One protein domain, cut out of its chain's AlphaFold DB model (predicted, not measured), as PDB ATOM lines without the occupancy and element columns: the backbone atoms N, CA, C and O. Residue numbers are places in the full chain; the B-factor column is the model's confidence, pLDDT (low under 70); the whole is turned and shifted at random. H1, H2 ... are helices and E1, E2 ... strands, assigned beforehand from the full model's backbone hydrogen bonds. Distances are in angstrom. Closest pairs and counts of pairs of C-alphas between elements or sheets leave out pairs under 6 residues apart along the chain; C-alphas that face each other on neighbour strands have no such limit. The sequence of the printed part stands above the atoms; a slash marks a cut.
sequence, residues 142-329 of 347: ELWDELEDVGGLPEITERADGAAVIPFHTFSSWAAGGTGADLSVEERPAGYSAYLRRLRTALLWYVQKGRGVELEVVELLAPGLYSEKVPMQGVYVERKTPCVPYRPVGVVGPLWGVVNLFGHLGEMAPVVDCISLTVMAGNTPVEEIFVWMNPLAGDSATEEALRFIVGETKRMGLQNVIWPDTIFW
ATOM      1  N   GLU A 142     251.654 287.005 224.502       91.00
ATOM      2  CA  GLU A 142     250.520 287.092 225.420       91.00
ATOM      3  C   GLU A 142     249.568 285.918 225.209       91.00
ATOM      4  O   GLU A 142     249.238 285.214 226.160       91.00
ATOM      5  N   LEU A 143     249.229 285.621 223.952       92.38
ATOM      6  CA  LEU A 143     248.425 284.438 223.657       92.38
ATOM      7  C   LEU A 143     249.140 283.138 224.045       92.38
ATOM      8  O   LEU A 143     248.497 282.178 224.460       92.38
ATOM      9  N   TRP A 144     250.460 283.066 223.876       92.19
ATOM     10  CA  TRP A 144     251.208 281.877 224.276       92.19
ATOM     11  C   TRP A 144     251.082 281.605 225.776       92.19
ATOM     12  O   TRP A 144     250.837 280.467 226.170       92.19
ATOM     13  N   ASP A 145     251.227 282.647 226.593       91.38
ATOM     14  CA  ASP A 145     251.109 282.545 228.044       91.38
ATOM     15  C   ASP A 145     249.658 282.205 228.450       91.38
ATOM     16  O   ASP A 145     249.452 281.283 229.238       91.38
ATOM     17  N   GLU A 146     248.649 282.825 227.819       92.56
ATOM     18  CA  GLU A 146     247.229 282.462 227.996       92.56
ATOM     19  C   GLU A 146     246.972 280.966 227.722       92.56
ATOM     20  O   GLU A 146     246.261 280.290 228.471       92.56
ATOM     21  N   LEU A 147     247.558 280.426 226.648       92.12
ATOM     22  CA  LEU A 147     247.406 279.023 226.258       92.12
ATOM     23  C   LEU A 147     248.097 278.060 227.228       92.12
ATOM     24  O   LEU A 147     247.569 276.974 227.470       92.12
ATOM     25  N   GLU A 148     249.259 278.424 227.778       90.94
ATOM     26  CA  GLU A 148     249.923 277.632 228.823       90.94
ATOM     27  C   GLU A 148     249.112 277.621 230.124       90.94
ATOM     28  O   GLU A 148     248.986 276.563 230.744       90.94
ATOM     29  N   ASP A 149     248.523 278.756 230.501       89.94
ATOM     30  CA  ASP A 149     247.748 278.892 231.736       89.94
ATOM     31  C   ASP A 149     246.410 278.140 231.673       89.94
ATOM     32  O   ASP A 149     246.018 277.467 232.631       89.94
ATOM     33  N   VAL A 150     245.696 278.237 230.545       87.69
ATOM     34  CA  VAL A 150     244.351 277.656 230.370       87.69
ATOM     35  C   VAL A 150     244.398 276.237 229.786       87.69
ATOM     36  O   VAL A 150     243.465 275.454 229.970       87.69
ATOM     37  N   GLY A 151     245.483 275.865 229.102       83.50
ATOM     38  CA  GLY A 151     245.631 274.566 228.436       83.50
ATOM     39  C   GLY A 151     244.955 274.473 227.058       83.50
ATOM     40  O   GLY A 151     244.693 273.365 226.574       83.50
ATOM     41  N   GLY A 152     244.668 275.610 226.419       83.75
ATOM     42  CA  GLY A 152     244.024 275.709 225.104       83.75
ATOM     43  C   GLY A 152     243.159 276.966 224.963       83.75
ATOM     44  O   GLY A 152     243.037 277.737 225.913       83.75
ATOM     45  N   LEU A 153     242.544 277.182 223.790       81.31
ATOM     46  CA  LEU A 153     241.552 278.260 223.655       81.31
ATOM     47  C   LEU A 153     240.196 277.801 224.215       81.31
ATOM     48  O   LEU A 153     239.744 276.708 223.867       81.31
ATOM     49  N   PRO A 154     239.495 278.648 224.986       69.94
ATOM     50  CA  PRO A 154     238.186 278.310 225.546       69.94
ATOM     51  C   PRO A 154     237.085 278.154 224.484       69.94
ATOM     52  O   PRO A 154     236.084 277.489 224.731       69.94
ATOM     53  N   GLU A 155     237.260 278.755 223.304       74.62
ATOM     54  CA  GLU A 155     236.268 278.780 222.218       74.62
ATOM     55  C   GLU A 155     236.450 277.646 221.190       74.62
ATOM     56  O   GLU A 155     235.690 277.545 220.224       74.62
ATOM     57  N   ILE A 156     237.457 276.784 221.371       79.94
ATOM     58  CA  ILE A 156     237.733 275.675 220.455       79.94
ATOM     59  C   ILE A 156     236.771 274.515 220.709       79.94
ATOM     60  O   ILE A 156     236.530 274.101 221.841       79.94
ATOM     61  N   THR A 157     236.267 273.940 219.618       81.25
ATOM     62  CA  THR A 157     235.551 272.662 219.667       81.25
ATOM     63  C   THR A 157     236.560 271.522 219.572       81.25
ATOM     64  O   THR A 157     237.432 271.536 218.705       81.25
ATOM     65  N   GLU A 158     236.441 270.520 220.438       84.19
ATOM     66  CA  GLU A 158     237.219 269.284 220.323       84.19
ATOM     67  C   GLU A 158     236.409 268.221 219.575       84.19
ATOM     68  O   GLU A 158     235.236 267.975 219.871       84.19
ATOM     69  N   ARG A 159     237.034 267.579 218.588       83.62
ATOM     70  CA  ARG A 159     236.469 266.410 217.908       83.62
ATOM     71  C   ARG A 159     236.512 265.178 218.810       83.62
ATOM     72  O   ARG A 159     237.253 265.110 219.786       83.62
ATOM     73  N   ALA A 160     235.750 264.151 218.432       80.69
ATOM     74  CA  ALA A 160     235.710 262.873 219.149       80.69
ATOM     75  C   ALA A 160     237.073 262.147 219.214       80.69
ATOM     76  O   ALA A 160     237.282 261.323 220.100       80.69
ATOM     77  N   ASP A 161     237.992 262.445 218.292       83.81
ATOM     78  CA  ASP A 161     239.374 261.946 218.272       83.81
ATOM     79  C   ASP A 161     240.350 262.809 219.101       83.81
ATOM     80  O   ASP A 161     241.542 262.511 219.152       83.81
ATOM     81  N   GLY A 162     239.854 263.858 219.768       83.25
ATOM     82  CA  GLY A 162     240.644 264.787 220.578       83.25
ATOM     83  C   GLY A 162     241.345 265.888 219.778       83.25
ATOM     84  O   GLY A 162     242.130 266.644 220.361       83.25
ATOM     85  N   ALA A 163     241.094 265.997 218.466       87.50
ATOM     86  CA  ALA A 163     241.635 267.086 217.661       87.50
ATOM     87  C   ALA A 163     240.936 268.417 217.979       87.50
ATOM     88  O   ALA A 163     239.708 268.494 218.047       87.50
ATOM     89  N   ALA A 164     241.730 269.471 218.151       90.56
ATOM     90  CA  ALA A 164     241.254 270.837 218.308       90.56
ATOM     91  C   ALA A 164     240.823 271.405 216.950       90.56
ATOM     92  O   ALA A 164     241.613 271.420 216.007       90.56
ATOM     93  N   VAL A 165     239.590 271.897 216.851       91.50
ATOM     94  CA  VAL A 165     239.069 272.553 215.645       91.50
ATOM     95  C   VAL A 165     239.062 274.057 215.865       91.50
ATOM     96  O   VAL A 165     238.296 274.573 216.684       91.50
ATOM     97  N   ILE A 166     239.943 274.756 215.151       91.88
ATOM     98  CA  ILE A 166     240.121 276.201 215.290       91.88
ATOM     99  C   ILE A 166     239.413 276.921 214.132       91.88
ATOM    100  O   ILE A 166     239.676 276.603 212.968       91.88
ATOM    101  N   PRO A 167     238.531 277.898 214.414       92.00
ATOM    102  CA  PRO A 167     237.852 278.649 213.368       92.00
ATOM    103  C   PRO A 167     238.821 279.576 212.619       92.00
ATOM    104  O   PRO A 167     239.518 280.404 213.212       92.00
ATOM    105  N   PHE A 168     238.824 279.462 211.294       93.56
ATOM    106  CA  PHE A 168     239.489 280.372 210.374       93.56
ATOM    107  C   PHE A 168     238.472 281.327 209.751       93.56
ATOM    108  O   PHE A 168     237.494 280.904 209.139       93.56
ATOM    109  N   HIS A 169     238.735 282.623 209.854       93.06
ATOM    110  CA  HIS A 169     237.942 283.663 209.222       93.06
ATOM    111  C   HIS A 169     238.744 284.298 208.081       93.06
ATOM    112  O   HIS A 169     239.866 284.775 208.292       93.06
ATOM    113  N   THR A 170     238.167 284.344 206.874       93.81
ATOM    114  CA  THR A 170     238.715 285.184 205.797       93.81
ATOM    115  C   THR A 170     238.657 286.646 206.217       93.81
ATOM    116  O   THR A 170     237.961 287.002 207.171       93.81
ATOM    117  N   PHE A 171     239.350 287.524 205.492       93.88
ATOM    118  CA  PHE A 171     239.270 288.954 205.780       93.88
ATOM    119  C   PHE A 171     237.815 289.448 205.813       93.88
ATOM    120  O   PHE A 171     237.443 290.163 206.738       93.88
ATOM    121  N   SER A 172     236.974 289.039 204.854       90.94
ATOM    122  CA  SER A 172     235.572 289.471 204.818       90.94
ATOM    123  C   SER A 172     234.760 288.918 205.974       90.94
ATOM    124  O   SER A 172     234.000 289.674 206.577       90.94
ATOM    125  N   SER A 173     234.903 287.627 206.299       90.81
ATOM    126  CA  SER A 173     234.114 287.045 207.389       90.81
ATOM    127  C   SER A 173     234.557 287.572 208.753       90.81
ATOM    128  O   SER A 173     233.716 287.818 209.614       90.81
ATOM    129  N   TRP A 174     235.852 287.851 208.926       93.06
ATOM    130  CA  TRP A 174     236.373 288.529 210.108       93.06
ATOM    131  C   TRP A 174     235.929 289.995 210.176       93.06
ATOM    132  O   TRP A 174     235.478 290.442 211.218       93.06
ATOM    133  N   ALA A 175     235.999 290.760 209.085       91.56
ATOM    134  CA  ALA A 175     235.625 292.178 209.098       91.56
ATOM    135  C   ALA A 175     234.114 292.402 209.296       91.56
ATOM    136  O   ALA A 175     233.700 293.480 209.725       91.56
ATOM    137  N   ALA A 176     233.286 291.408 208.966       88.12
ATOM    138  CA  ALA A 176     231.837 291.458 209.129       88.12
ATOM    139  C   ALA A 176     231.334 290.903 210.479       88.12
ATOM    140  O   ALA A 176     230.135 290.995 210.747       88.12
ATOM    141  N   GLY A 177     232.204 290.344 211.330       82.94
ATOM    142  CA  GLY A 177     231.822 289.753 212.617       82.94
ATOM    143  C   GLY A 177     232.872 289.921 213.721       82.94
ATOM    144  O   GLY A 177     233.998 290.334 213.474       82.94
ATOM    145  N   GLY A 178     232.507 289.597 214.965       76.44
ATOM    146  CA  GLY A 178     233.433 289.620 216.108       76.44
ATOM    147  C   GLY A 178     234.208 290.937 216.252       76.44
ATOM    148  O   GLY A 178     233.655 292.015 216.053       76.44
ATOM    149  N   THR A 179     235.506 290.838 216.557       83.25
ATOM    150  CA  THR A 179     236.386 291.998 216.780       83.25
ATOM    151  C   THR A 179     236.667 292.822 215.524       83.25
ATOM    152  O   THR A 179     237.010 293.994 215.642       83.25
ATOM    153  N   GLY A 180     236.529 292.254 214.321       86.00
ATOM    154  CA  GLY A 180     236.770 292.990 213.075       86.00
ATOM    155  C   GLY A 180     235.665 293.994 212.745       86.00
ATOM    156  O   GLY A 180     235.937 295.026 212.127       86.00
ATOM    157  N   ALA A 181     234.436 293.724 213.196       88.50
ATOM    158  CA  ALA A 181     233.290 294.609 213.004       88.50
ATOM    159  C   ALA A 181     233.388 295.904 213.831       88.50
ATOM    160  O   ALA A 181     232.887 296.939 213.391       88.50
ATOM    161  N   ASP A 182     234.063 295.852 214.985       92.88
ATOM    162  CA  ASP A 182     234.219 296.982 215.910       92.88
ATOM    163  C   ASP A 182     235.346 297.951 215.508       92.88
ATOM    164  O   ASP A 182     235.439 299.056 216.043       92.88
ATOM    165  N   LEU A 183     236.202 297.559 214.558       93.62
ATOM    166  CA  LEU A 183     237.331 298.365 214.088       93.62
ATOM    167  C   LEU A 183     236.932 299.304 212.946       93.62
ATOM    168  O   LEU A 183     236.185 298.930 212.029       93.62
ATOM    169  N   SER A 184     237.511 300.508 212.949       94.44
ATOM    170  CA  SER A 184     237.417 301.416 211.802       94.44
ATOM    171  C   SER A 184     238.058 300.797 210.556       94.44
ATOM    172  O   SER A 184     238.897 299.897 210.639       94.44
ATOM    173  N   VAL A 185     237.680 301.287 209.370       92.75
ATOM    174  CA  VAL A 185     238.219 300.783 208.097       92.75
ATOM    175  C   VAL A 185     239.748 300.860 208.087       92.75
ATOM    176  O   VAL A 185     240.410 299.913 207.672       92.75
ATOM    177  N   GLU A 186     240.317 301.942 208.605       92.38
ATOM    178  CA  GLU A 186     241.757 302.175 208.680       92.38
ATOM    179  C   GLU A 186     242.486 301.198 209.619       92.38
ATOM    180  O   GLU A 186     243.646 300.868 209.372       92.38
ATOM    181  N   GLU A 187     241.818 300.707 210.666       92.75
ATOM    182  CA  GLU A 187     242.396 299.798 211.668       92.75
ATOM    183  C   GLU A 187     242.319 298.322 211.257       92.75
ATOM    184  O   GLU A 187     243.138 297.506 211.694       92.75
ATOM    185  N   ARG A 188     241.371 297.960 210.383       93.44
ATOM    186  CA  ARG A 188     241.134 296.567 209.970       93.44
ATOM    187  C   ARG A 188     242.368 295.831 209.437       93.44
ATOM    188  O   ARG A 188     242.534 294.674 209.813       93.44
ATOM    189  N   PRO A 189     243.258 296.417 208.607       92.19
ATOM    190  CA  PRO A 189     244.461 295.714 208.156       92.19
ATOM    191  C   PRO A 189     245.372 295.252 209.300       92.19
ATOM    192  O   PRO A 189     245.848 294.112 209.302       92.19
ATOM    193  N   ALA A 190     245.600 296.127 210.283       90.56
ATOM    194  CA  ALA A 190     246.417 295.818 211.450       90.56
ATOM    195  C   ALA A 190     245.702 294.809 212.360       90.56
ATOM    196  O   ALA A 190     246.310 293.820 212.769       90.56
ATOM    197  N   GLY A 191     244.398 295.000 212.590       93.00
ATOM    198  CA  GLY A 191     243.572 294.072 213.364       93.00
ATOM    199  C   GLY A 191     243.539 292.662 212.768       93.00
ATOM    200  O   GLY A 191     243.724 291.686 213.492       93.00
ATOM    201  N   TYR A 192     243.400 292.536 211.445       94.06
ATOM    202  CA  TYR A 192     243.396 291.231 210.783       94.06
ATOM    203  C   TYR A 192     244.770 290.559 210.834       94.06
ATOM    204  O   TYR A 192     244.875 289.350 211.036       94.06
ATOM    205  N   SER A 193     245.842 291.347 210.718       91.94
ATOM    206  CA  SER A 193     247.207 290.835 210.868       91.94
ATOM    207  C   SER A 193     247.452 290.297 212.285       91.94
ATOM    208  O   SER A 193     248.049 289.231 212.447       91.94
ATOM    209  N   ALA A 194     246.936 290.984 213.311       91.38
ATOM    210  CA  ALA A 194     246.969 290.513 214.695       91.38
ATOM    211  C   ALA A 194     246.124 289.240 214.892       91.38
ATOM    212  O   ALA A 194     246.591 288.293 215.524       91.38
ATOM    213  N   TYR A 195     244.930 289.174 214.292       93.44
ATOM    214  CA  TYR A 195     244.093 287.969 214.282       93.44
ATOM    215  C   TYR A 195     244.840 286.761 213.694       93.44
ATOM    216  O   TYR A 195     244.940 285.724 214.353       93.44
ATOM    217  N   LEU A 196     245.429 286.897 212.500       93.00
ATOM    218  CA  LEU A 196     246.186 285.815 211.863       93.00
ATOM    219  C   LEU A 196     247.398 285.401 212.698       93.00
ATOM    220  O   LEU A 196     247.661 284.209 212.851       93.00
ATOM    221  N   ARG A 197     248.113 286.359 213.298       91.38
ATOM    222  CA  ARG A 197     249.230 286.062 214.201       91.38
ATOM    223  C   ARG A 197     248.782 285.237 215.409       91.38
ATOM    224  O   ARG A 197     249.439 284.247 215.745       91.38
ATOM    225  N   ARG A 198     247.669 285.615 216.043       92.75
ATOM    226  CA  ARG A 198     247.083 284.889 217.180       92.75
ATOM    227  C   ARG A 198     246.645 283.484 216.778       92.75
ATOM    228  O   ARG A 198     247.069 282.514 217.401       92.75
ATOM    229  N   LEU A 199     245.917 283.351 215.671       92.69
ATOM    230  CA  LEU A 199     245.532 282.052 215.109       92.69
ATOM    231  C   LEU A 199     246.755 281.142 214.914       92.69
ATOM    232  O   LEU A 199     246.789 280.002 215.375       92.69
ATOM    233  N   ARG A 200     247.794 281.673 214.271       90.94
ATOM    234  CA  ARG A 200     249.043 280.961 213.983       90.94
ATOM    235  C   ARG A 200     249.830 280.603 215.244       90.94
ATOM    236  O   ARG A 200     250.487 279.566 215.291       90.94
ATOM    237  N   THR A 201     249.743 281.423 216.282       91.62
ATOM    238  CA  THR A 201     250.326 281.132 217.598       91.62
ATOM    239  C   THR A 201     249.605 279.970 218.277       91.62
ATOM    240  O   THR A 201     250.262 279.034 218.730       91.62
ATOM    241  N   ALA A 202     248.269 279.973 218.274       92.12
ATOM    242  CA  ALA A 202     247.477 278.886 218.843       92.12
ATOM    243  C   ALA A 202     247.749 277.557 218.137       92.12
ATOM    244  O   ALA A 202     248.091 276.563 218.774       92.12
ATOM    245  N   LEU A 203     247.689 277.550 216.809       91.00
ATOM    246  CA  LEU A 203     248.018 276.377 216.005       91.00
ATOM    247  C   LEU A 203     249.440 275.846 216.316       91.00
ATOM    248  O   LEU A 203     249.627 274.636 216.441       91.00
ATOM    249  N   LEU A 204     250.436 276.730 216.504       88.56
ATOM    250  CA  LEU A 204     251.811 276.339 216.841       88.56
ATOM    251  C   LEU A 204     251.858 275.642 218.200       88.56
ATOM    252  O   LEU A 204     252.527 274.618 218.350       88.56
ATOM    253  N   TRP A 205     251.139 276.193 219.173       90.88
ATOM    254  CA  TRP A 205     251.032 275.638 220.513       90.88
ATOM    255  C   TRP A 205     250.428 274.226 220.487       90.88
ATOM    256  O   TRP A 205     251.039 273.293 221.009       90.88
ATOM    257  N   TYR A 206     249.296 274.024 219.797       89.38
ATOM    258  CA  TYR A 206     248.656 272.703 219.688       89.38
ATOM    259  C   TYR A 206     249.580 271.662 219.040       89.38
ATOM    260  O   TYR A 206     249.736 270.563 219.582       89.38
ATOM    261  N   VAL A 207     250.254 272.029 217.942       87.19
ATOM    262  CA  VAL A 207     251.236 271.161 217.268       87.19
ATOM    263  C   VAL A 207     252.360 270.757 218.227       87.19
ATOM    264  O   VAL A 207     252.734 269.586 218.284       87.19
ATOM    265  N   GLN A 208     252.876 271.689 219.030       85.62
ATOM    266  CA  GLN A 208     253.961 271.401 219.976       85.62
ATOM    267  C   GLN A 208     253.547 270.531 221.152       85.62
ATOM    268  O   GLN A 208     254.351 269.735 221.637       85.62
ATOM    269  N   LYS A 209     252.296 270.641 221.597       87.94
ATOM    270  CA  LYS A 209     251.739 269.747 222.617       87.94
ATOM    271  C   LYS A 209     251.383 268.365 222.052       87.94
ATOM    272  O   LYS A 209     250.857 267.536 222.788       87.94
ATOM    273  N   GLY A 210     251.662 268.103 220.771       87.19
ATOM    274  CA  GLY A 210     251.350 266.837 220.108       87.19
ATOM    275  C   GLY A 210     249.848 266.593 219.966       87.19
ATOM    276  O   GLY A 210     249.422 265.443 219.866       87.19
ATOM    277  N   ARG A 211     249.041 267.660 219.998       86.94
ATOM    278  CA  ARG A 211     247.588 267.584 219.845       86.94
ATOM    279  C   ARG A 211     247.239 267.648 218.362       86.94
ATOM    280  O   ARG A 211     247.822 268.434 217.617       86.94
ATOM    281  N   GLY A 212     246.272 266.833 217.938       88.62
ATOM    282  CA  GLY A 212     245.670 266.984 216.617       88.62
ATOM    283  C   GLY A 212     245.032 268.366 216.503       88.62
ATOM    284  O   GLY A 212     244.431 268.844 217.466       88.62
ATOM    285  N   VAL A 213     245.186 269.015 215.354       91.06
ATOM    286  CA  VAL A 213     244.607 270.333 215.110       91.06
ATOM    287  C   VAL A 213     244.140 270.448 213.669       91.06
ATOM    288  O   VAL A 213     244.824 270.002 212.748       91.06
ATOM    289  N   GLU A 214     242.964 271.033 213.488       91.81
ATOM    290  CA  GLU A 214     242.343 271.289 212.194       91.81
ATOM    291  C   GLU A 214     241.843 272.733 212.135       91.81
ATOM    292  O   GLU A 214     241.487 273.331 213.155       91.81
ATOM    293  N   LEU A 215     241.816 273.288 210.924       92.06
ATOM    294  CA  LEU A 215     241.194 274.575 210.650       92.06
ATOM    295  C   LEU A 215     239.843 274.375 209.985       92.06
ATOM    296  O   LEU A 215     239.697 273.542 209.091       92.06
ATOM    297  N   GLU A 216     238.879 275.188 210.388       92.75
ATOM    298  CA  GLU A 216     237.538 275.189 209.822       92.75
ATOM    299  C   GLU A 216     237.206 276.600 209.349       92.75
ATOM    300  O   GLU A 216     237.191 277.538 210.145       92.75
ATOM    301  N   VAL A 217     236.986 276.771 208.048       91.69
ATOM    302  CA  VAL A 217     236.607 278.061 207.476       91.69
ATOM    303  C   VAL A 217     235.209 278.408 207.958       91.69
ATOM    304  O   VAL A 217     234.283 277.621 207.787       91.69
ATOM    305  N   VAL A 218     235.072 279.584 208.560       88.81
ATOM    306  CA  VAL A 218     233.803 280.134 209.021       88.81
ATOM    307  C   VAL A 218     233.336 281.170 208.007       88.81
ATOM    308  O   VAL A 218     233.818 282.311 207.982       88.81
ATOM    309  N   GLU A 219     232.391 280.768 207.163       79.88
ATOM    310  CA  GLU A 219     231.738 281.658 206.207       79.88
ATOM    311  C   GLU A 219     230.553 282.363 206.866       79.88
ATOM    312  O   GLU A 219     229.797 281.747 207.606       79.88
ATOM    313  N   LEU A 220     230.360 283.655 206.605       71.31
ATOM    314  CA  LEU A 220     229.138 284.351 207.012       71.31
ATOM    315  C   LEU A 220     228.166 284.360 205.834       71.31
ATOM    316  O   LEU A 220     228.436 285.003 204.822       71.31
ATOM    317  N   LEU A 221     227.016 283.697 205.978       66.81
ATOM    318  CA  LEU A 221     225.967 283.711 204.949       66.81
ATOM    319  C   LEU A 221     225.321 285.101 204.805       66.81
ATOM    320  O   LEU A 221     224.879 285.486 203.724       66.81
ATOM    321  N   ALA A 222     225.268 285.856 205.903       63.53
ATOM    322  CA  ALA A 222     224.929 287.276 205.973       63.53
ATOM    323  C   ALA A 222     225.428 287.837 207.324       63.53
ATOM    324  O   ALA A 222     225.726 287.043 208.224       63.53
ATOM    325  N   PRO A 223     225.495 289.172 207.521       58.56
ATOM    326  CA  PRO A 223     225.798 289.747 208.831       58.56
ATOM    327  C   PRO A 223     224.866 289.171 209.911       58.56
ATOM    328  O   PRO A 223     223.654 289.377 209.867       58.56
ATOM    329  N   GLY A 224     225.426 288.409 210.856       55.78
ATOM    330  CA  GLY A 224     224.684 287.787 211.959       55.78
ATOM    331  C   GLY A 224     223.917 286.491 211.645       55.78
ATOM    332  O   GLY A 224     223.168 286.040 212.510       55.78
ATOM    333  N   LEU A 225     224.074 285.873 210.464       55.72
ATOM    334  CA  LEU A 225     223.454 284.576 210.137       55.72
ATOM    335  C   LEU A 225     224.471 283.428 210.083       55.72
ATOM    336  O   LEU A 225     225.622 283.636 209.707       55.72
ATOM    337  N   TYR A 226     223.990 282.236 210.468       55.47
ATOM    338  CA  TYR A 226     224.740 280.990 210.670       55.47
ATOM    339  C   TYR A 226     225.867 280.766 209.669       55.47
ATOM    340  O   TYR A 226     225.693 280.956 208.468       55.47
ATOM    341  N   SER A 227     226.993 280.298 210.198       62.12
ATOM    342  CA  SER A 227     228.142 279.931 209.402       62.12
ATOM    343  C   SER A 227     228.035 278.515 208.868       62.12
ATOM    344  O   SER A 227     227.762 277.574 209.617       62.12
ATOM    345  N   GLU A 228     228.280 278.358 207.568       71.31
ATOM    346  CA  GLU A 228     228.769 277.076 207.089       71.31
ATOM    347  C   GLU A 228     230.208 276.949 207.578       71.31
ATOM    348  O   GLU A 228     230.995 277.901 207.514       71.31
ATOM    349  N   LYS A 229     230.507 275.791 208.155       80.25
ATOM    350  CA  LYS A 229     231.845 275.479 208.604       80.25
ATOM    351  C   LYS A 229     232.415 274.385 207.714       80.25
ATOM    352  O   LYS A 229     231.842 273.298 207.613       80.25
ATOM    353  N   VAL A 230     233.507 274.705 207.027       85.31
ATOM    354  CA  VAL A 230     234.124 273.819 206.034       85.31
ATOM    355  C   VAL A 230     235.557 273.510 206.461       85.31
ATOM    356  O   VAL A 230     236.333 274.444 206.670       85.31
ATOM    357  N   PRO A 231     235.963 272.232 206.573       87.56
ATOM    358  CA  PRO A 231     237.350 271.887 206.863       87.56
ATOM    359  C   PRO A 231     238.308 272.495 205.833       87.56
ATOM    360  O   PRO A 231     238.179 272.267 204.627       87.56
ATOM    361  N   MET A 232     239.298 273.246 206.306       91.94
ATOM    362  CA  MET A 232     240.323 273.844 205.462       91.94
ATOM    363  C   MET A 232     241.416 272.803 205.205       91.94
ATOM    364  O   MET A 232     242.224 272.516 206.086       91.94
ATOM    365  N   GLN A 233     241.446 272.205 204.011       86.81
ATOM    366  CA  GLN A 233     242.453 271.190 203.676       86.81
ATOM    367  C   GLN A 233     243.822 271.827 203.398       86.81
ATOM    368  O   GLN A 233     244.647 271.924 204.302       86.81
ATOM    369  N   GLY A 234     244.062 272.281 202.166       90.44
ATOM    370  CA  GLY A 234     245.285 272.991 201.775       90.44
ATOM    371  C   GLY A 234     245.038 274.477 201.550       90.44
ATOM    372  O   GLY A 234     245.730 275.321 202.118       90.44
ATOM    373  N   VAL A 235     244.006 274.803 200.772       94.94
ATOM    374  CA  VAL A 235     243.598 276.182 200.493       94.94
ATOM    375  C   VAL A 235     242.086 276.351 200.593       94.94
ATOM    376  O   VAL A 235     241.329 275.387 200.490       94.94
ATOM    377  N   TYR A 236     241.647 277.593 200.758       95.69
ATOM    378  CA  TYR A 236     240.253 278.002 200.641       95.69
ATOM    379  C   TYR A 236     240.139 279.152 199.638       95.69
ATOM    380  O   TYR A 236     240.936 280.089 199.668       95.69
ATOM    381  N   VAL A 237     239.164 279.072 198.730       95.25
ATOM    382  CA  VAL A 237     238.999 280.035 197.635       95.25
ATOM    383  C   VAL A 237     237.782 280.907 197.893       95.25
ATOM    384  O   VAL A 237     236.661 280.422 197.967       95.25
ATOM    385  N   GLU A 238     238.006 282.212 197.936       94.00
ATOM    386  CA  GLU A 238     236.988 283.241 198.088       94.00
ATOM    387  C   GLU A 238     236.942 284.084 196.808       94.00
ATOM    388  O   GLU A 238     237.959 284.627 196.374       94.00
ATOM    389  N   ARG A 239     235.770 284.198 196.176       93.06
ATOM    390  CA  ARG A 239     235.568 285.049 194.993       93.06
ATOM    391  C   ARG A 239     234.770 286.280 195.370       93.06
ATOM    392  O   ARG A 239     233.773 286.172 196.080       93.06
ATOM    393  N   LYS A 240     235.175 287.432 194.849       90.12
ATOM    394  CA  LYS A 240     234.540 288.716 195.124       90.12
ATOM    395  C   LYS A 240     234.315 289.506 193.851       90.12
ATOM    396  O   LYS A 240     235.102 289.460 192.905       90.12
ATOM    397  N   THR A 241     233.244 290.287 193.880       88.31
ATOM    398  CA  THR A 241     233.044 291.373 192.927       88.31
ATOM    399  C   THR A 241     233.762 292.608 193.470       88.31
ATOM    400  O   THR A 241     233.406 293.062 194.562       88.31
ATOM    401  N   PRO A 242     234.751 293.164 192.749       85.38
ATOM    402  CA  PRO A 242     235.493 294.316 193.231       85.38
ATOM    403  C   PRO A 242     234.575 295.515 193.487       85.38
ATOM    404  O   PRO A 242     233.613 295.772 192.758       85.38
ATOM    405  N   CYS A 243     234.901 296.286 194.523       83.81
ATOM    406  CA  CYS A 243     234.201 297.525 194.837       83.81
ATOM    407  C   CYS A 243     234.576 298.607 193.812       83.81
ATOM    408  O   CYS A 243     235.531 299.358 194.001       83.81
ATOM    409  N   VAL A 244     233.832 298.680 192.708       73.62
ATOM    410  CA  VAL A 244     233.965 299.747 191.707       73.62
ATOM    411  C   VAL A 244     232.850 300.784 191.878       73.62
ATOM    412  O   VAL A 244     231.689 300.409 192.066       73.62
ATOM    413  N   PRO A 245     233.146 302.097 191.811       63.97
ATOM    414  CA  PRO A 245     232.100 303.112 191.791       63.97
ATOM    415  C   PRO A 245     231.196 302.862 190.581       63.97
ATOM    416  O   PRO A 245     231.709 302.759 189.468       63.97
ATOM    417  N   TYR A 246     229.880 302.748 190.816       49.78
ATOM    418  CA  TYR A 246     228.828 302.441 189.835       49.78
ATOM    419  C   TYR A 246     229.104 303.065 188.457       49.78
ATOM    420  O   TYR A 246     228.710 304.193 188.156       49.78
ATOM    421  N   ARG A 247     229.765 302.304 187.590       53.66
ATOM    422  CA  ARG A 247     229.770 302.513 186.150       53.66
ATOM    423  C   ARG A 247     229.303 301.195 185.558       53.66
ATOM    424  O   ARG A 247     229.934 300.180 185.844       53.66
ATOM    425  N   PRO A 248     228.209 301.163 184.783       50.38
ATOM    426  CA  PRO A 248     227.879 299.976 184.016       50.38
ATOM    427  C   PRO A 248     229.055 299.709 183.079       50.38
ATOM    428  O   PRO A 248     229.289 300.448 182.121       50.38
ATOM    429  N   VAL A 249     229.857 298.703 183.415       52.00
ATOM    430  CA  VAL A 249     230.997 298.308 182.602       52.00
ATOM    431  C   VAL A 249     230.417 297.571 181.406       52.00
ATOM    432  O   VAL A 249     230.062 296.397 181.484       52.00
ATOM    433  N   GLY A 250     230.302 298.264 180.276       55.34
ATOM    434  CA  GLY A 250     230.409 297.576 179.000       55.34
ATOM    435  C   GLY A 250     231.826 297.023 178.941       55.34
ATOM    436  O   GLY A 250     232.761 297.786 178.707       55.34
ATOM    437  N   VAL A 251     232.005 295.739 179.253       55.62
ATOM    438  CA  VAL A 251     233.310 295.072 179.180       55.62
ATOM    439  C   VAL A 251     233.700 295.006 177.705       55.62
ATOM    440  O   VAL A 251     233.299 294.099 176.982       55.62
ATOM    441  N   VAL A 252     234.424 296.017 177.230       59.75
ATOM    442  CA  VAL A 252     234.944 296.083 175.863       59.75
ATOM    443  C   VAL A 252     236.458 296.215 175.964       59.75
ATOM    444  O   VAL A 252     236.995 297.315 176.044       59.75
ATOM    445  N   GLY A 253     237.156 295.082 176.027       72.44
ATOM    446  CA  GLY A 253     238.617 295.051 176.057       72.44
ATOM    447  C   GLY A 253     239.186 293.669 176.388       72.44
ATOM    448  O   GLY A 253     238.458 292.820 176.905       72.44
ATOM    449  N   PRO A 254     240.472 293.423 176.076       85.69
ATOM    450  CA  PRO A 254     241.159 292.201 176.478       85.69
ATOM    451  C   PRO A 254     241.282 292.124 178.005       85.69
ATOM    452  O   PRO A 254     241.511 293.137 178.673       85.69
ATOM    453  N   LEU A 255     241.145 290.912 178.542       92.94
ATOM    454  CA  LEU A 255     241.336 290.649 179.964       92.94
ATOM    455  C   LEU A 255     242.821 290.468 180.285       92.94
ATOM    456  O   LEU A 255     243.555 289.783 179.563       92.94
ATOM    457  N   TRP A 256     243.245 291.038 181.405       94.62
ATOM    458  CA  TRP A 256     244.562 290.823 181.999       94.62
ATOM    459  C   TRP A 256     244.430 290.635 183.511       94.62
ATOM    460  O   TRP A 256     243.354 290.836 184.072       94.62
ATOM    461  N   GLY A 257     245.496 290.175 184.163       95.25
ATOM    462  CA  GLY A 257     245.488 289.839 185.582       95.25
ATOM    463  C   GLY A 257     246.647 290.447 186.357       95.25
ATOM    464  O   GLY A 257     247.740 290.625 185.818       95.25
ATOM    465  N   VAL A 258     246.421 290.697 187.643       95.31
ATOM    466  CA  VAL A 258     247.473 291.000 188.621       95.31
ATOM    467  C   VAL A 258     247.396 289.984 189.741       95.31
ATOM    468  O   VAL A 258     246.344 289.828 190.359       95.31
ATOM    469  N   VAL A 259     248.503 289.301 190.008       95.62
ATOM    470  CA  VAL A 259     248.622 288.427 191.174       95.62
ATOM    471  C   VAL A 259     249.181 289.235 192.336       95.62
ATOM    472  O   VAL A 259     250.078 290.039 192.138       95.62
ATOM    473  N   ASN A 260     248.668 289.048 193.548       93.94
ATOM    474  CA  ASN A 260     249.263 289.629 194.751       93.94
ATOM    475  C   ASN A 260     249.537 288.532 195.774       93.94
ATOM    476  O   ASN A 260     248.749 287.601 195.924       93.94
ATOM    477  N   LEU A 261     250.642 288.670 196.499       92.38
ATOM    478  CA  LEU A 261     250.963 287.850 197.660       92.38
ATOM    479  C   LEU A 261     250.716 288.703 198.903       92.38
ATOM    480  O   LEU A 261     251.271 289.794 199.004       92.38
ATOM    481  N   PHE A 262     249.896 288.232 199.836       91.88
ATOM    482  CA  PHE A 262     249.618 288.916 201.098       91.88
ATOM    483  C   PHE A 262     250.156 288.127 202.280       91.88
ATOM    484  O   PHE A 262     250.033 286.903 202.309       91.88
ATOM    485  N   GLY A 263     250.685 288.833 203.275       89.69
ATOM    486  CA  GLY A 263     251.128 288.255 204.538       89.69
ATOM    487  C   GLY A 263     250.826 289.168 205.726       89.69
ATOM    488  O   GLY A 263     250.951 290.390 205.629       89.69
ATOM    489  N   HIS A 264     250.480 288.585 206.874       87.75
ATOM    490  CA  HIS A 264     250.246 289.295 208.141       87.75
ATOM    491  C   HIS A 264     251.520 289.920 208.728       87.75
ATOM    492  O   HIS A 264     251.441 290.737 209.641       87.75
ATOM    493  N   LEU A 265     252.692 289.535 208.217       82.06
ATOM    494  CA  LEU A 265     253.985 290.162 208.510       82.06
ATOM    495  C   LEU A 265     254.553 290.919 207.296       82.06
ATOM    496  O   LEU A 265     255.678 291.412 207.360       82.06
ATOM    497  N   GLY A 266     253.788 291.004 206.199       77.06
ATOM    498  CA  GLY A 266     254.178 291.642 204.942       77.06
ATOM    499  C   GLY A 266     255.598 291.287 204.503       77.06
ATOM    500  O   GLY A 266     255.937 290.121 204.343       77.06
ATOM    501  N   GLU A 267     256.438 292.308 204.347       69.75
ATOM    502  CA  GLU A 267     257.827 292.182 203.877       69.75
ATOM    503  C   GLU A 267     258.804 291.654 204.946       69.75
ATOM    504  O   GLU A 267     259.932 291.293 204.618       69.75
ATOM    505  N   MET A 268     258.403 291.585 206.223       65.50
ATOM    506  CA  MET A 268     259.300 291.158 207.310       65.50
ATOM    507  C   MET A 268     259.584 289.657 207.294       65.50
ATOM    508  O   MET A 268     260.570 289.198 207.868       65.50
ATOM    509  N   ALA A 269     258.695 288.881 206.682       64.88
ATOM    510  CA  ALA A 269     258.842 287.447 206.539       64.88
ATOM    511  C   ALA A 269     258.157 287.009 205.243       64.88
ATOM    512  O   ALA A 269     257.024 287.422 205.010       64.88
ATOM    513  N   PRO A 270     258.754 286.120 204.432       67.19
ATOM    514  CA  PRO A 270     258.148 285.597 203.221       67.19
ATOM    515  C   PRO A 270     257.052 284.564 203.518       67.19
ATOM    516  O   PRO A 270     256.979 283.503 202.903       67.19
ATOM    517  N   VAL A 271     256.225 284.831 204.524       75.38
ATOM    518  CA  VAL A 271     255.107 283.976 204.865       75.38
ATOM    519  C   VAL A 271     253.877 284.555 204.199       75.38
ATOM    520  O   VAL A 271     253.314 285.551 204.648       75.38
ATOM    521  N   VAL A 272     253.471 283.910 203.113       87.38
ATOM    522  CA  VAL A 272     252.237 284.246 202.419       87.38
ATOM    523  C   VAL A 272     251.067 283.619 203.196       87.38
ATOM    524  O   VAL A 272     251.111 282.441 203.550       87.38
ATOM    525  N   ASP A 273     250.037 284.407 203.490       91.75
ATOM    526  CA  ASP A 273     248.756 283.979 204.082       91.75
ATOM    527  C   ASP A 273     247.655 283.854 203.022       91.75
ATOM    528  O   ASP A 273     246.770 283.001 203.122       91.75
ATOM    529  N   CYS A 274     247.722 284.685 201.981       94.81
ATOM    530  CA  CYS A 274     246.745 284.713 200.901       94.81
ATOM    531  C   CYS A 274     247.406 285.090 199.573       94.81
ATOM    532  O   CYS A 274     248.238 285.995 199.526       94.81
ATOM    533  N   ILE A 275     247.020 284.415 198.492       95.38
ATOM    534  CA  ILE A 275     247.357 284.817 197.122       95.38
ATOM    535  C   ILE A 275     246.084 285.322 196.463       95.38
ATOM    536  O   ILE A 275     245.081 284.613 196.473       95.38
ATOM    537  N   SER A 276     246.112 286.508 195.860       96.31
ATOM    538  CA  SER A 276     244.982 286.997 195.076       96.31
ATOM    539  C   SER A 276     245.275 287.056 193.582       96.31
ATOM    540  O   SER A 276     246.421 287.227 193.175       96.31
ATOM    541  N   LEU A 277     244.226 286.951 192.769       97.12
ATOM    542  CA  LEU A 277     244.212 287.308 191.354       97.12
ATOM    543  C   LEU A 277     243.112 288.342 191.123       97.12
ATOM    544  O   LEU A 277     241.930 288.051 191.306       97.12
ATOM    545  N   THR A 278     243.513 289.527 190.677       95.50
ATOM    546  CA  THR A 278     242.607 290.592 190.237       95.50
ATOM    547  C   THR A 278     242.510 290.552 188.730       95.50
ATOM    548  O   THR A 278     243.509 290.741 188.035       95.50
ATOM    549  N   VAL A 279     241.310 290.304 188.221       94.62
ATOM    550  CA  VAL A 279     241.015 290.294 186.792       94.62
ATOM    551  C   VAL A 279     240.594 291.689 186.371       94.62
ATOM    552  O   VAL A 279     239.695 292.289 186.960       94.62
ATOM    553  N   MET A 280     241.227 292.188 185.319       92.31
ATOM    554  CA  MET A 280     241.072 293.543 184.821       92.31
ATOM    555  C   MET A 280     240.519 293.526 183.394       92.31
ATOM    556  O   MET A 280     240.988 292.769 182.542       92.31
ATOM    557  N   ALA A 281     239.559 294.407 183.119       89.69
ATOM    558  CA  ALA A 281     239.097 294.748 181.778       89.69
ATOM    559  C   ALA A 281     239.462 296.208 181.479       89.69
ATOM    560  O   ALA A 281     238.859 297.141 182.021       89.69
ATOM    561  N   GLY A 282     240.495 296.423 180.659       86.69
ATOM    562  CA  GLY A 282     241.151 297.734 180.604       86.69
ATOM    563  C   GLY A 282     241.654 298.119 181.999       86.69
ATOM    564  O   GLY A 282     242.326 297.322 182.639       86.69
ATOM    565  N   ASN A 283     241.271 299.288 182.515       84.94
ATOM    566  CA  ASN A 283     241.675 299.748 183.854       84.94
ATOM    567  C   ASN A 283     240.616 299.488 184.938       84.94
ATOM    568  O   ASN A 283     240.644 300.114 185.993       84.94
ATOM    569  N   THR A 284     239.634 298.623 184.668       86.50
ATOM    570  CA  THR A 284     238.542 298.332 185.607       86.50
ATOM    571  C   THR A 284     238.671 296.909 186.142       86.50
ATOM    572  O   THR A 284     238.671 295.980 185.331       86.50
ATOM    573  N   PRO A 285     238.762 296.707 187.468       89.38
ATOM    574  CA  PRO A 285     238.707 295.369 188.037       89.38
ATOM    575  C   PRO A 285     237.295 294.805 187.852       89.38
ATOM    576  O   PRO A 285     236.305 295.512 188.051       89.38
ATOM    577  N   VAL A 286     237.200 293.543 187.437       90.88
ATOM    578  CA  VAL A 286     235.924 292.859 187.157       90.88
ATOM    579  C   VAL A 286     235.691 291.639 188.042       90.88
ATOM    580  O   VAL A 286     234.540 291.300 188.303       90.88
ATOM    581  N   GLU A 287     236.753 291.009 188.536       92.62
ATOM    582  CA  GLU A 287     236.681 289.877 189.462       92.62
ATOM    583  C   GLU A 287     237.928 289.875 190.348       92.62
ATOM    584  O   GLU A 287     239.030 290.154 189.874       92.62
ATOM    585  N   GLU A 288     237.757 289.552 191.626       94.25
ATOM    586  CA  GLU A 288     238.858 289.288 192.547       94.25
ATOM    587  C   GLU A 288     238.720 287.877 193.112       94.25
ATOM    588  O   GLU A 288     237.660 287.467 193.584       94.25
ATOM    589  N   ILE A 289     239.810 287.124 193.058       96.56
ATOM    590  CA  ILE A 289     239.902 285.772 193.598       96.56
ATOM    591  C   ILE A 289     240.949 285.805 194.694       96.56
ATOM    592  O   ILE A 289     242.074 286.215 194.433       96.56
ATOM    593  N   PHE A 290     240.608 285.340 195.888       96.69
ATOM    594  CA  PHE A 290     241.511 285.189 197.022       96.69
ATOM    595  C   PHE A 290     241.660 283.706 197.346       96.69
ATOM    596  O   PHE A 290     240.674 282.986 197.483       96.69
ATOM    597  N   VAL A 291     242.898 283.244 197.455       96.94
ATOM    598  CA  VAL A 291     243.250 281.870 197.802       96.94
ATOM    599  C   VAL A 291     243.972 281.902 199.142       96.94
ATOM    600  O   VAL A 291     245.164 282.206 199.226       96.94
ATOM    601  N   TRP A 292     243.213 281.629 200.195       96.06
ATOM    602  CA  TRP A 292     243.664 281.572 201.578       96.06
ATOM    603  C   TRP A 292     244.387 280.253 201.832       96.06
ATOM    604  O   TRP A 292     243.867 279.193 201.489       96.06
ATOM    605  N   MET A 293     245.574 280.295 202.431       93.19
ATOM    606  CA  MET A 293     246.368 279.089 202.681       93.19
ATOM    607  C   MET A 293     246.138 278.546 204.081       93.19
ATOM    608  O   MET A 293     246.122 279.302 205.051       93.19
ATOM    609  N   ASN A 294     246.025 277.224 204.193       92.25
ATOM    610  CA  ASN A 294     246.077 276.557 205.481       92.25
ATOM    611  C   ASN A 294     247.529 276.609 205.990       92.25
ATOM    612  O   ASN A 294     248.391 275.944 205.406       92.25
ATOM    613  N   PRO A 295     247.833 277.343 207.078       87.19
ATOM    614  CA  PRO A 295     249.182 277.396 207.626       87.19
ATOM    615  C   PRO A 295     249.740 276.004 207.955       87.19
ATOM    616  O   PRO A 295     250.915 275.774 207.686       87.19
ATOM    617  N   LEU A 296     248.910 275.062 208.428       87.12
ATOM    618  CA  LEU A 296     249.327 273.702 208.805       87.12
ATOM    619  C   LEU A 296     249.851 272.875 207.623       87.12
ATOM    620  O   LEU A 296     250.637 271.947 207.823       87.12
ATOM    621  N   ALA A 297     249.432 273.198 206.398       85.75
ATOM    622  CA  ALA A 297     249.880 272.513 205.190       85.75
ATOM    623  C   ALA A 297     251.254 273.013 204.698       85.75
ATOM    624  O   ALA A 297     251.862 272.382 203.835       85.75
ATOM    625  N   GLY A 298     251.793 274.102 205.259       81.06
ATOM    626  CA  GLY A 298     253.116 274.616 204.898       81.06
ATOM    627  C   GLY A 298     253.257 274.914 203.401       81.06
ATOM    628  O   GLY A 298     252.323 275.403 202.766       81.06
ATOM    629  N   ASP A 299     254.420 274.597 202.823       80.12
ATOM    630  CA  ASP A 299     254.758 274.955 201.438       80.12
ATOM    631  C   ASP A 299     253.800 274.338 200.403       80.12
ATOM    632  O   ASP A 299     253.554 274.936 199.355       80.12
ATOM    633  N   SER A 300     253.183 273.184 200.701       86.75
ATOM    634  CA  SER A 300     252.234 272.567 199.767       86.75
ATOM    635  C   SER A 300     250.976 273.411 199.565       86.75
ATOM    636  O   SER A 300     250.411 273.381 198.473       86.75
ATOM    637  N   ALA A 301     250.556 274.197 200.567       89.38
ATOM    638  CA  ALA A 301     249.442 275.133 200.406       89.38
ATOM    639  C   ALA A 301     249.796 276.264 199.436       89.38
ATOM    640  O   ALA A 301     248.973 276.646 198.606       89.38
ATOM    641  N   THR A 302     251.032 276.770 199.486       87.56
ATOM    642  CA  THR A 302     251.511 277.786 198.540       87.56
ATOM    643  C   THR A 302     251.580 277.228 197.119       87.56
ATOM    644  O   THR A 302     251.095 277.863 196.184       87.56
ATOM    645  N   GLU A 303     252.107 276.014 196.936       89.56
ATOM    646  CA  GLU A 303     252.133 275.350 195.627       89.56
ATOM    647  C   GLU A 303     250.725 275.064 195.079       89.56
ATOM    648  O   GLU A 303     250.472 275.190 193.878       89.56
ATOM    649  N   GLU A 304     249.793 274.652 195.937       94.00
ATOM    650  CA  GLU A 304     248.387 274.462 195.581       94.00
ATOM    651  C   GLU A 304     247.724 275.784 195.182       94.00
ATOM    652  O   GLU A 304     247.102 275.849 194.118       94.00
ATOM    653  N   ALA A 305     247.938 276.854 195.952       94.31
ATOM    654  CA  ALA A 305     247.409 278.179 195.654       94.31
ATOM    655  C   ALA A 305     247.931 278.718 194.314       94.31
ATOM    656  O   ALA A 305     247.147 279.157 193.471       94.31
ATOM    657  N   LEU A 306     249.238 278.616 194.060       94.00
ATOM    658  CA  LEU A 306     249.838 279.034 192.791       94.00
ATOM    659  C   LEU A 306     249.297 278.227 191.607       94.00
ATOM    660  O   LEU A 306     248.967 278.801 190.567       94.00
ATOM    661  N   ARG A 307     249.153 276.901 191.755       96.31
ATOM    662  CA  ARG A 307     248.543 276.054 190.716       96.31
ATOM    663  C   ARG A 307     247.099 276.455 190.436       96.31
ATOM    664  O   ARG A 307     246.716 276.501 189.265       96.31
ATOM    665  N   PHE A 308     246.327 276.771 191.475       97.06
ATOM    666  CA  PHE A 308     244.958 277.255 191.333       97.06
ATOM    667  C   PHE A 308     244.911 278.571 190.540       97.06
ATOM    668  O   PHE A 308     244.213 278.646 189.529       97.06
ATOM    669  N   ILE A 309     245.721 279.568 190.918       96.81
ATOM    670  CA  ILE A 309     245.803 280.856 190.209       96.81
ATOM    671  C   ILE A 309     246.205 280.660 188.743       96.81
ATOM    672  O   ILE A 309     245.546 281.182 187.846       96.81
ATOM    673  N   VAL A 310     247.233 279.855 188.457       96.75
ATOM    674  CA  VAL A 310     247.640 279.549 187.073       96.75
ATOM    675  C   VAL A 310     246.511 278.857 186.297       96.75
ATOM    676  O   VAL A 310     246.316 279.140 185.113       96.75
ATOM    677  N   GLY A 311     245.738 277.978 186.936       97.44
ATOM    678  CA  GLY A 311     244.536 277.388 186.345       97.44
ATOM    679  C   GLY A 311     243.490 278.441 185.970       97.44
ATOM    680  O   GLY A 311     242.997 278.440 184.841       97.44
ATOM    681  N   GLU A 312     243.216 279.382 186.872       97.12
ATOM    682  CA  GLU A 312     242.242 280.456 186.660       97.12
ATOM    683  C   GLU A 312     242.655 281.419 185.549       97.12
ATOM    684  O   GLU A 312     241.849 281.710 184.665       97.12
ATOM    685  N   THR A 313     243.925 281.838 185.518       96.62
ATOM    686  CA  THR A 313     244.446 282.700 184.441       96.62
ATOM    687  C   THR A 313     244.235 282.081 183.052       96.62
ATOM    688  O   THR A 313     243.814 282.770 182.120       96.62
ATOM    689  N   LYS A 314     244.444 280.761 182.917       96.19
ATOM    690  CA  LYS A 314     244.196 280.014 181.672       96.19
ATOM    691  C   LYS A 314     242.709 279.887 181.367       96.19
ATOM    692  O   LYS A 314     242.305 280.123 180.232       96.19
ATOM    693  N   ARG A 315     241.894 279.526 182.365       96.25
ATOM    694  CA  ARG A 315     240.439 279.354 182.222       96.25
ATOM    695  C   ARG A 315     239.762 280.639 181.742       96.25
ATOM    696  O   ARG A 315     238.846 280.574 180.930       96.25
ATOM    697  N   MET A 316     240.218 281.789 182.235       94.00
ATOM    698  CA  MET A 316     239.687 283.110 181.888       94.00
ATOM    699  C   MET A 316     240.270 283.693 180.594       94.00
ATOM    700  O   MET A 316     239.799 284.730 180.134       94.00
ATOM    701  N   GLY A 317     241.284 283.053 180.002       94.69
ATOM    702  CA  GLY A 317     241.932 283.542 178.784       94.69
ATOM    703  C   GLY A 317     242.663 284.874 178.976       94.69
ATOM    704  O   GLY A 317     242.637 285.714 178.076       94.69
ATOM    705  N   LEU A 318     243.286 285.087 180.144       94.94
ATOM    706  CA  LEU A 318     244.022 286.323 180.422       94.94
ATOM    707  C   LEU A 318     245.238 286.431 179.495       94.94
ATOM    708  O   LEU A 318     246.040 285.501 179.404       94.94
ATOM    709  N   GLN A 319     245.379 287.566 178.810       87.62
ATOM    710  CA  GLN A 319     246.451 287.767 177.826       87.62
ATOM    711  C   GLN A 319     247.782 288.147 178.477       87.62
ATOM    712  O   GLN A 319     248.837 287.752 177.991       87.62
ATOM    713  N   ASN A 320     247.721 288.893 179.581       92.94
ATOM    714  CA  ASN A 320     248.873 289.334 180.360       92.94
ATOM    715  C   ASN A 320     248.594 289.090 181.843       92.94
ATOM    716  O   ASN A 320     247.483 289.351 182.307       92.94
ATOM    717  N   VAL A 321     249.593 288.608 182.582       95.25
ATOM    718  CA  VAL A 321     249.508 288.426 184.037       95.25
ATOM    719  C   VAL A 321     250.747 289.035 184.675       95.25
ATOM    720  O   VAL A 321     251.866 288.639 184.350       95.25
ATOM    721  N   ILE A 322     250.543 290.001 185.566       94.50
ATOM    722  CA  ILE A 322     251.613 290.654 186.320       94.50
ATOM    723  C   ILE A 322     251.820 289.904 187.636       94.50
ATOM    724  O   ILE A 322     250.862 289.681 188.378       94.50
ATOM    725  N   TRP A 323     253.072 289.549 187.917       91.88
ATOM    726  CA  TRP A 323     253.503 288.889 189.148       91.88
ATOM    727  C   TRP A 323     254.501 289.805 189.871       91.88
ATOM    728  O   TRP A 323     255.631 289.937 189.408       91.88
ATOM    729  N   PRO A 324     254.099 290.498 190.944       82.88
ATOM    730  CA  PRO A 324     255.015 291.261 191.773       82.88
ATOM    731  C   PRO A 324     255.854 290.312 192.636       82.88
ATOM    732  O   PRO A 324     255.320 289.413 193.284       82.88
ATOM    733  N   ASP A 325     257.159 290.569 192.716       80.50
ATOM    734  CA  ASP A 325     258.109 289.805 193.540       80.50
ATOM    735  C   ASP A 325     258.091 290.252 195.018       80.50
ATOM    736  O   ASP A 325     259.114 290.267 195.701       80.50
ATOM    737  N   THR A 326     256.945 290.708 195.527       84.62
ATOM    738  CA  THR A 326     256.824 291.302 196.866       84.62
ATOM    739  C   THR A 326     255.582 290.788 197.577       84.62
ATOM    740  O   THR A 326     254.519 290.647 196.974       84.62
ATOM    741  N   ILE A 327     255.720 290.531 198.879       87.19
ATOM    742  CA  ILE A 327     254.593 290.209 199.751       87.19
ATOM    743  C   ILE A 327     254.088 291.492 200.386       87.19
ATOM    744  O   ILE A 327     254.795 292.168 201.132       87.19
ATOM    745  N   PHE A 328     252.837 291.814 200.104       89.19
ATOM    746  CA  PHE A 328     252.182 292.991 200.625       89.19
ATOM    747  C   PHE A 328     251.578 292.723 202.000       89.19
ATOM    748  O   PHE A 328     251.057 291.650 202.305       89.19
ATOM    749  N   TRP A 329     251.573 293.769 202.818       88.69
ATOM    750  CA  TRP A 329     250.638 293.865 203.931       88.69
ATOM    751  C   TRP A 329     249.202 293.893 203.408       88.69
ATOM    752  O   TRP A 329     248.946 294.406 202.312       88.69
TER     753      TRP A 329
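AT A GLANCE: This is residues 142 to 329 of the 347 residues of an uncharacterized protein of Thermanaeromonas toyohensis ToBE (UniProt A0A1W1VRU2). What does the domain look like? Two lobes follow each other along the longest axis, each a strongly twisted sheet with one long helix on one face: in the sheet E1, E2, E3 the helix H4 lies over E1 and E2, and in the sheet E4, E7, E6, E5 the helix H5 lies over E7 and E6. H1 lies by H4 at one end, the link of residues 241 to 254 reaches the other, and short pairings tie residues 321 to 322 and 327 to 328 to the edge strand E5. What is it built of? The printed part has 188 residues, with five named helices and seven named strands in the order H1 E1 H2 H3 H4 E2 E3 E4 E5 E6 E7 H5; its class is mixed, helices and strands. The sheet E1, E2, E3 is mixed, and the sheet E4, E7, E6, E5 is antiparallel throughout. The whole is compact, with a radius of gyration of the C-alphas of 18.0 A, and elongated, spanning 59 by 33 by 33 A.

HOW THE PARTS SIT: What does the first helix touch? H1, residues 142 to 150, touches the hub H4, residues 188 to 208, at a steep tilt of 42 degrees, the same way; the closest C-alphas, of Leu 143 and Arg 198, are 6.6 A apart. H4 also only just touches H2, residues 171 to 175, with 3 pairs of C-alphas within 8 A, the closest those of Phe 171 and Tyr 192 at 6.9 A. It only just touches H3, residues 178 to 181, also with 3 pairs, the closest those of Gly 180 and Arg 188 at 6.4 A. How is the first sheet made? E1, residues 164 to 168, is parallel to E2, residues 213 to 222, with N 168 and O 216 at 2.8 A; with H2, H3 and H4 between, they make a strand-helix-strand unit, two parallel neighbours joined through helices. E2 and E3, residues 225 to 231, form an antiparallel hairpin, with N 217 and O 230 at 2.8 A. H4 is on this sheet, over E1 and E2, at a height over the sheet of 10.5 A, in two layers, a helix on one face. And the second? E4, residues 235 to 240, is antiparallel to E7, residues 284 to 293, with N 238 and O 290 at 2.8 A. E5, residues 255 to 262, E6, residues 274 to 281, and E7 are a meander, each strand the antiparallel neighbour of the one before, with N 262 and O 274 at 2.8 A and N 277 and O 289 at 2.8 A; with E4, the first strand beside the fourth, they are a Greek key. H5, residues 299 to 315, is on this sheet, over E7 and E6, at a height over the sheet of 8.4 A, and the closest C-alphas of E7 and H5 are those of Met 293 and Ala 301, 5.5 A apart. How do the lobes stand, and are the helices well formed? H4 and H5 are apart, and the closest C-alphas of E2 and E4 are those of Val 217 and Tyr 236, 7.7 A apart. Each O i to N i+4 pair is within hydrogen-bond range in H1, H2, H4 and H5, while H3 is too short for such a pair.

IN THESE COORDINATES: Where do the first elements lie? H1 begins at C-alpha 142, (250.520, 287.092, 225.420). H4 measures 30.0 A from first to last C-alpha, E2 27.5 A and E3 19.1 A. Where do the later ones lie? E5 measures 22.8 A, E6 22.9 A and E7 26.9 A; E7 bends by 51 degrees at residue 287. H5, 24.4 A long, ends at C-alpha 315, (240.439, 279.354, 182.222).

THE WHOLE: How far does it reach? The two C-alphas farthest apart, of Asp 149 and Val 252, are 59.8 A apart. The printed part has no cut. Which links are long, and where is confidence low? The links H1 to E1, E4 to E5 and E5 to E6 are long. The mean pLDDT of the printed part is 86.5; under 70 are residue 154 and residues 221 to 227, 245 to 252 and 267 to 270.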